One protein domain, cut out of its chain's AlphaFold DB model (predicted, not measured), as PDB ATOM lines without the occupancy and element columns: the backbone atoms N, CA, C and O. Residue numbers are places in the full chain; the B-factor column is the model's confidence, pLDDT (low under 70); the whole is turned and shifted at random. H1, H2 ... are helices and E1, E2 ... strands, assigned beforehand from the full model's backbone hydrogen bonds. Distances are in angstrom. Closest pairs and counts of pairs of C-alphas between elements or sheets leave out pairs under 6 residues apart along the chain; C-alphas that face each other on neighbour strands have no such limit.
ATOM      1  N   LEU A 176     181.032 232.391 179.706       97.12
ATOM      2  CA  LEU A 176     180.655 233.716 180.211       97.12
ATOM      3  C   LEU A 176     179.154 234.007 180.084       97.12
ATOM      4  O   LEU A 176     178.627 234.776 180.879       97.12
ATOM      5  N   SER A 177     178.457 233.385 179.130       95.31
ATOM      6  CA  SER A 177     177.005 233.527 178.951       95.31
ATOM      7  C   SER A 177     176.192 233.094 180.176       95.31
ATOM      8  O   SER A 177     175.077 233.572 180.359       95.31
ATOM      9  N   SER A 178     176.748 232.229 181.030       96.19
ATOM     10  CA  SER A 178     176.130 231.801 182.294       96.19
ATOM     11  C   SER A 178     176.560 232.631 183.510       96.19
ATOM     12  O   SER A 178     176.239 232.270 184.643       96.19
ATOM     13  N   LYS A 179     177.342 233.701 183.318       96.81
ATOM     14  CA  LYS A 179     177.945 234.488 184.400       96.81
ATOM     15  C   LYS A 179     177.513 235.948 184.330       96.81
ATOM     16  O   LYS A 179     177.283 236.504 183.260       96.81
ATOM     17  N   THR A 180     177.486 236.604 185.487       96.75
ATOM     18  CA  THR A 180     177.384 238.065 185.556       96.75
ATOM     19  C   THR A 180     178.764 238.662 185.296       96.75
ATOM     20  O   THR A 180     179.624 238.649 186.177       96.75
ATOM     21  N   VAL A 181     178.989 239.151 184.076       96.94
ATOM     22  CA  VAL A 181     180.252 239.783 183.667       96.94
ATOM     23  C   VAL A 181     180.276 241.237 184.135       96.94
ATOM     24  O   VAL A 181     179.404 242.021 183.770       96.94
ATOM     25  N   LEU A 182     181.274 241.592 184.942       95.88
ATOM     26  CA  LEU A 182     181.483 242.941 185.474       95.88
ATOM     27  C   LEU A 182     182.339 243.791 184.532       95.88
ATOM     28  O   LEU A 182     182.069 244.971 184.328       95.88
ATOM     29  N   SER A 183     183.376 243.187 183.953       94.69
ATOM     30  CA  SER A 183     184.274 243.827 182.994       94.69
ATOM     31  C   SER A 183     184.897 242.776 182.075       94.69
ATOM     32  O   SER A 183     184.945 241.587 182.406       94.69
ATOM     33  N   ARG A 184     185.376 243.205 180.903       94.50
ATOM     34  CA  ARG A 184     186.140 242.362 179.977       94.50
ATOM     35  C   ARG A 184     187.218 243.191 179.293       94.50
ATOM     36  O   ARG A 184     186.930 244.276 178.795       94.50
ATOM     37  N   SER A 185     188.429 242.650 179.231       94.25
ATOM     38  CA  SER A 185     189.557 243.215 178.491       94.25
ATOM     39  C   SER A 185     190.329 242.079 177.828       94.25
ATOM     40  O   SER A 185     190.873 241.207 178.507       94.25
ATOM     41  N   GLY A 186     190.310 242.034 176.493       95.31
ATOM     42  CA  GLY A 186     190.907 240.945 175.717       95.31
ATOM     43  C   GLY A 186     190.419 239.558 176.158       95.31
ATOM     44  O   GLY A 186     189.213 239.281 176.194       95.31
ATOM     45  N   ASN A 187     191.378 238.696 176.505       97.62
ATOM     46  CA  ASN A 187     191.159 237.338 177.006       97.62
ATOM     47  C   ASN A 187     190.998 237.267 178.538       97.62
ATOM     48  O   ASN A 187     191.197 236.205 179.125       97.62
ATOM     49  N   PHE A 188     190.620 238.369 179.189       98.06
ATOM     50  CA  PHE A 188     190.316 238.410 180.618       98.06
ATOM     51  C   PHE A 188     188.927 238.990 180.878       98.06
ATOM     52  O   PHE A 188     188.490 239.926 180.206       98.06
ATOM     53  N   ALA A 189     188.229 238.438 181.869       97.25
ATOM     54  CA  ALA A 189     186.936 238.935 182.320       97.25
ATOM     55  C   ALA A 189     186.821 238.871 183.844       97.25
ATOM     56  O   ALA A 189     187.152 237.847 184.443       97.25
ATOM     57  N   ASP A 190     186.301 239.931 184.456       96.56
ATOM     58  CA  ASP A 190     185.860 239.888 185.847       96.56
ATOM     59  C   ASP A 190     184.417 239.395 185.891       96.56
ATOM     60  O   ASP A 190     183.532 239.974 185.257       96.56
ATOM     61  N   ILE A 191     184.166 238.345 186.666       96.62
ATOM     62  CA  ILE A 191     182.820 237.819 186.905       96.62
ATOM     63  C   ILE A 191     182.432 237.997 188.368       96.62
ATOM     64  O   ILE A 191     183.267 237.843 189.262       96.62
ATOM     65  N   ALA A 192     181.160 238.299 188.621       95.88
ATOM     66  CA  ALA A 192     180.629 238.335 189.976       95.88
ATOM     67  C   ALA A 192     180.518 236.909 190.539       95.88
ATOM     68  O   ALA A 192     179.997 236.008 189.879       95.88
ATOM     69  N   THR A 193     180.987 236.713 191.769       91.06
ATOM     70  CA  THR A 193     180.900 235.439 192.509       91.06
ATOM     71  C   THR A 193     180.076 235.552 193.795       91.06
ATOM     72  O   THR A 193     179.886 234.568 194.504       91.06
ATOM     73  N   GLY A 194     179.559 236.747 194.075       87.50
ATOM     74  CA  GLY A 194     178.778 237.112 195.251       87.50
ATOM     75  C   GLY A 194     178.352 238.578 195.149       87.50
ATOM     76  O   GLY A 194     178.606 239.214 194.128       87.50
ATOM     77  N   ALA A 195     177.710 239.115 196.191       81.94
ATOM     78  CA  ALA A 195     177.198 240.492 196.179       81.94
ATOM     79  C   ALA A 195     178.303 241.539 195.939       81.94
ATOM     80  O   ALA A 195     178.102 242.452 195.147       81.94
ATOM     81  N   ASP A 196     179.479 241.337 196.545       85.44
ATOM     82  CA  ASP A 196     180.625 242.257 196.468       85.44
ATOM     83  C   ASP A 196     181.943 241.536 196.124       85.44
ATOM     84  O   ASP A 196     183.034 242.082 196.296       85.44
ATOM     85  N   THR A 197     181.871 240.282 195.667       90.56
ATOM     86  CA  THR A 197     183.055 239.490 195.312       90.56
ATOM     87  C   THR A 197     183.141 239.288 193.809       90.56
ATOM     88  O   THR A 197     182.150 238.994 193.136       90.56
ATOM     89  N   ARG A 198     184.363 239.409 193.284       92.88
ATOM     90  CA  ARG A 198     184.682 239.157 191.880       92.88
ATOM     91  C   ARG A 198     185.840 238.183 191.744       92.88
ATOM     92  O   ARG A 198     186.704 238.122 192.617       92.88
ATOM     93  N   THR A 199     185.872 237.488 190.616       95.06
ATOM     94  CA  THR A 199     187.008 236.672 190.191       95.06
ATOM     95  C   THR A 199     187.400 237.067 188.778       95.06
ATOM     96  O   THR A 199     186.543 237.121 187.897       95.06
ATOM     97  N   THR A 200     188.691 237.296 188.555       96.44
ATOM     98  CA  THR A 200     189.243 237.493 187.215       96.44
ATOM     99  C   THR A 200     189.512 236.133 186.577       96.44
ATOM    100  O   THR A 200     190.195 235.279 187.148       96.44
ATOM    101  N   MET A 201     188.972 235.921 185.383       97.81
ATOM    102  CA  MET A 201     189.085 234.684 184.616       97.81
ATOM    103  C   MET A 201     189.857 234.942 183.326       97.81
ATOM    104  O   MET A 201     189.598 235.934 182.648       97.81
ATOM    105  N   ALA A 202     190.749 234.023 182.957       98.25
ATOM    106  CA  ALA A 202     191.202 233.883 181.581       98.25
ATOM    107  C   ALA A 202     190.078 233.244 180.753       98.25
ATOM    108  O   ALA A 202     189.465 232.258 181.181       98.25
ATOM    109  N   VAL A 203     189.801 233.809 179.580       98.19
ATOM    110  CA  VAL A 203     188.673 233.437 178.723       98.19
ATOM    111  C   VAL A 203     189.090 233.334 177.259       98.19
ATOM    112  O   VAL A 203     189.936 234.092 176.779       98.19
ATOM    113  N   SER A 204     188.480 232.410 176.526       98.25
ATOM    114  CA  SER A 204     188.671 232.312 175.079       98.25
ATOM    115  C   SER A 204     187.939 233.427 174.319       98.25
ATOM    116  O   SER A 204     187.111 234.156 174.878       98.25
ATOM    117  N   SER A 205     188.186 233.537 173.010       96.88
ATOM    118  CA  SER A 205     187.437 234.431 172.115       96.88
ATOM    119  C   SER A 205     185.933 234.132 172.125       96.88
ATOM    120  O   SER A 205     185.126 235.062 172.166       96.88
ATOM    121  N   THR A 206     185.555 232.850 172.192       95.44
ATOM    122  CA  THR A 206     184.162 232.373 172.255       95.44
ATOM    123  C   THR A 206     183.502 232.589 173.620       95.44
ATOM    124  O   THR A 206     182.294 232.415 173.756       95.44
ATOM    125  N   GLY A 207     184.270 233.013 174.630       96.75
ATOM    126  CA  GLY A 207     183.784 233.244 175.988       96.75
ATOM    127  C   GLY A 207     183.794 232.004 176.879       96.75
ATOM    128  O   GLY A 207     183.216 232.057 177.964       96.75
ATOM    129  N   LEU A 208     184.455 230.916 176.470       98.19
ATOM    130  CA  LEU A 208     184.725 229.777 177.347       98.19
ATOM    131  C   LEU A 208     185.627 230.230 178.502       98.19
ATOM    132  O   LEU A 208     186.641 230.897 178.282       98.19
ATOM    133  N   LEU A 209     185.277 229.857 179.731       98.19
ATOM    134  CA  LEU A 209     186.115 230.065 180.907       98.19
ATOM    135  C   LEU A 209     187.266 229.054 180.889       98.19
ATOM    136  O   LEU A 209     187.035 227.849 180.874       98.19
ATOM    137  N   LEU A 210     188.508 229.540 180.905       97.94
ATOM    138  CA  LEU A 210     189.697 228.687 180.815       97.94
ATOM    139  C   LEU A 210     190.266 228.374 182.199       97.94
ATOM    140  O   LEU A 210     190.521 227.221 182.537       97.94
ATOM    141  N   ARG A 211     190.482 229.417 183.005       96.25
ATOM    142  CA  ARG A 211     191.122 229.332 184.326       96.25
ATOM    143  C   ARG A 211     190.897 230.627 185.111       96.25
ATOM    144  O   ARG A 211     190.795 231.695 184.517       96.25
ATOM    145  N   GLY A 212     190.898 230.553 186.443       96.88
ATOM    146  CA  GLY A 212     191.039 231.744 187.290       96.88
ATOM    147  C   GLY A 212     192.427 232.372 187.140       96.88
ATOM    148  O   GLY A 212     193.433 231.690 187.317       96.88
ATOM    149  N   ALA A 213     192.486 233.662 186.817       95.31
ATOM    150  CA  ALA A 213     193.733 234.371 186.534       95.31
ATOM    151  C   ALA A 213     194.543 234.731 187.793       95.31
ATOM    152  O   ALA A 213     195.698 235.131 187.682       95.31
ATOM    153  N   GLY A 214     193.957 234.561 188.982       92.31
ATOM    154  CA  GLY A 214     194.512 235.002 190.261       92.31
ATOM    155  C   GLY A 214     193.877 236.302 190.754       92.31
ATOM    156  O   GLY A 214     192.953 236.825 190.137       92.31
ATOM    157  N   SER A 215     194.345 236.787 191.903       89.44
ATOM    158  CA  SER A 215     193.815 237.975 192.591       89.44
ATOM    159  C   SER A 215     194.821 239.124 192.701       89.44
ATOM    160  O   SER A 215     194.496 240.168 193.262       89.44
ATOM    161  N   THR A 216     196.040 238.932 192.197       90.88
ATOM    162  CA  THR A 216     197.122 239.931 192.162       90.88
ATOM    163  C   THR A 216     197.574 240.154 190.723       90.88
ATOM    164  O   THR A 216     197.419 239.260 189.884       90.88
ATOM    165  N   GLN A 217     198.146 241.325 190.434       91.19
ATOM    166  CA  GLN A 217     198.616 241.669 189.090       91.19
ATOM    167  C   GLN A 217     199.661 240.662 188.592       91.19
ATOM    168  O   GLN A 217     199.569 240.187 187.465       91.19
ATOM    169  N   GLU A 218     200.585 240.236 189.452       93.44
ATOM    170  CA  GLU A 218     201.637 239.277 189.110       93.44
ATOM    171  C   GLU A 218     201.064 237.902 188.733       93.44
ATOM    172  O   GLU A 218     201.566 237.231 187.830       93.44
ATOM    173  N   GLN A 219     199.991 237.463 189.401       94.31
ATOM    174  CA  GLN A 219     199.309 236.211 189.054       94.31
ATOM    175  C   GLN A 219     198.570 236.321 187.715       94.31
ATOM    176  O   GLN A 219     198.600 235.380 186.914       94.31
ATOM    177  N   ILE A 220     197.950 237.474 187.455       95.00
ATOM    178  CA  ILE A 220     197.252 237.744 186.198       95.00
ATOM    179  C   ILE A 220     198.258 237.782 185.045       95.00
ATOM    180  O   ILE A 220     198.067 237.088 184.049       95.00
ATOM    181  N   GLU A 221     199.372 238.496 185.201       95.56
ATOM    182  CA  GLU A 221     200.475 238.537 184.234       95.56
ATOM    183  C   GLU A 221     201.092 237.160 184.013       95.56
ATOM    184  O   GLU A 221     201.397 236.784 182.881       95.56
ATOM    185  N   ARG A 222     201.224 236.358 185.073       96.50
ATOM    186  CA  ARG A 222     201.688 234.977 184.958       96.50
ATOM    187  C   ARG A 222     200.730 234.131 184.117       96.50
ATOM    188  O   ARG A 222     201.181 233.332 183.292       96.50
ATOM    189  N   THR A 223     199.427 234.300 184.317       97.38
ATOM    190  CA  THR A 223     198.395 233.625 183.525       97.38
ATOM    191  C   THR A 223     198.422 234.112 182.076       97.38
ATOM    192  O   THR A 223     198.432 233.291 181.163       97.38
ATOM    193  N   ALA A 224     198.533 235.423 181.849       97.62
ATOM    194  CA  ALA A 224     198.676 236.004 180.517       97.62
ATOM    195  C   ALA A 224     199.903 235.436 179.795       97.62
ATOM    196  O   ALA A 224     199.801 234.962 178.664       97.62
ATOM    197  N   TRP A 225     201.041 235.365 180.491       97.69
ATOM    198  CA  TRP A 225     202.257 234.761 179.968       97.69
ATOM    199  C   TRP A 225     202.020 233.310 179.552       97.69
ATOM    200  O   TRP A 225     202.312 232.969 178.411       97.69
ATOM    201  N   LEU A 226     201.444 232.476 180.424       97.88
ATOM    202  CA  LEU A 226     201.191 231.058 180.138       97.88
ATOM    203  C   LEU A 226     200.332 230.842 178.888       97.88
ATOM    204  O   LEU A 226     200.641 229.974 178.073       97.88
ATOM    205  N   PHE A 227     199.286 231.649 178.724       98.25
ATOM    206  CA  PHE A 227     198.370 231.549 177.589       98.25
ATOM    207  C   PHE A 227     198.854 232.294 176.337       98.25
ATOM    208  O   PHE A 227     198.218 232.198 175.292       98.25
ATOM    209  N   GLY A 228     199.955 233.051 176.422       97.44
ATOM    210  CA  GLY A 228     200.380 233.953 175.350       97.44
ATOM    211  C   GLY A 228     199.421 235.132 175.131       97.44
ATOM    212  O   GLY A 228     199.418 235.736 174.058       97.44
TER     213      GLY A 228
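What this domain is: This is residues 176 to 228 of the 236 residues of an uncharacterized protein of Yoonia vestfoldensis (UniProt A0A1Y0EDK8). A strongly twisted sheet of four antiparallel strands, E1 to E4, makes a wall with one helix, H1, packed on one face near its E3 and E4 end. The strands follow one another as a row of hairpins, and the helix comes last, running along the strands. The printed part has 53 residues with four named strands and one named helix, which follow along the chain as E1 E2 E3 E4 H1, and the class is mixed, helices and strands, with 11 residues in the helix and 22 in the strands. It is compact, with a radius of gyration of the C-alphas of 10.5 A and spans of 29 by 24 by 15 A.

Where its parts are: E1 is residues 181 to 185, 11.2 A long, from C-alpha 181 at (180.252, 239.783, 183.667). E2 is residues 188 to 192, 13.5 A. E3 is residues 198 to 203, 14.9 A. E4 is residues 209 to 214, 13.5 A. H1 is residues 217 to 227, 15.3 A, to C-alpha 227 at (198.370, 231.549, 177.589).

How they stand to each other: The sheet runs E1 E2 E3 E4, a meander, each strand the antiparallel neighbour of the one before. E1 and E2 form a hairpin at 169 degrees, with N 182 and O 190 within hydrogen-bond range at 2.8 A. E2 and E3 form a hairpin at 145 degrees, with N 201 and O 189 at 2.8 A. E3 and E4 form a hairpin at 128 degrees, with N 202 and O 211 at 2.8 A. The edge strands E1 and E4 are apart. H1 is on one face of the sheet in two layers, a helix layer and a sheet layer, at a height over the sheet of 8.5 A. It lies over E3 and E4 and runs along the strands, at 12 degrees to E4 on the local plane. The closest C-alphas of E4 and H1 are those of Ala 213 and Ile 220, 4.9 A apart. In H1 every O i to N i+4 pair is within hydrogen-bond range.

The domain as a whole: The two C-alphas farthest apart, those of Ala 195 and Gly 228, are 31.8 A apart. The printed part has no cut, and its four links between named elements are tight. The mean pLDDT of the printed part is 95.2, and no printed residue is under 70.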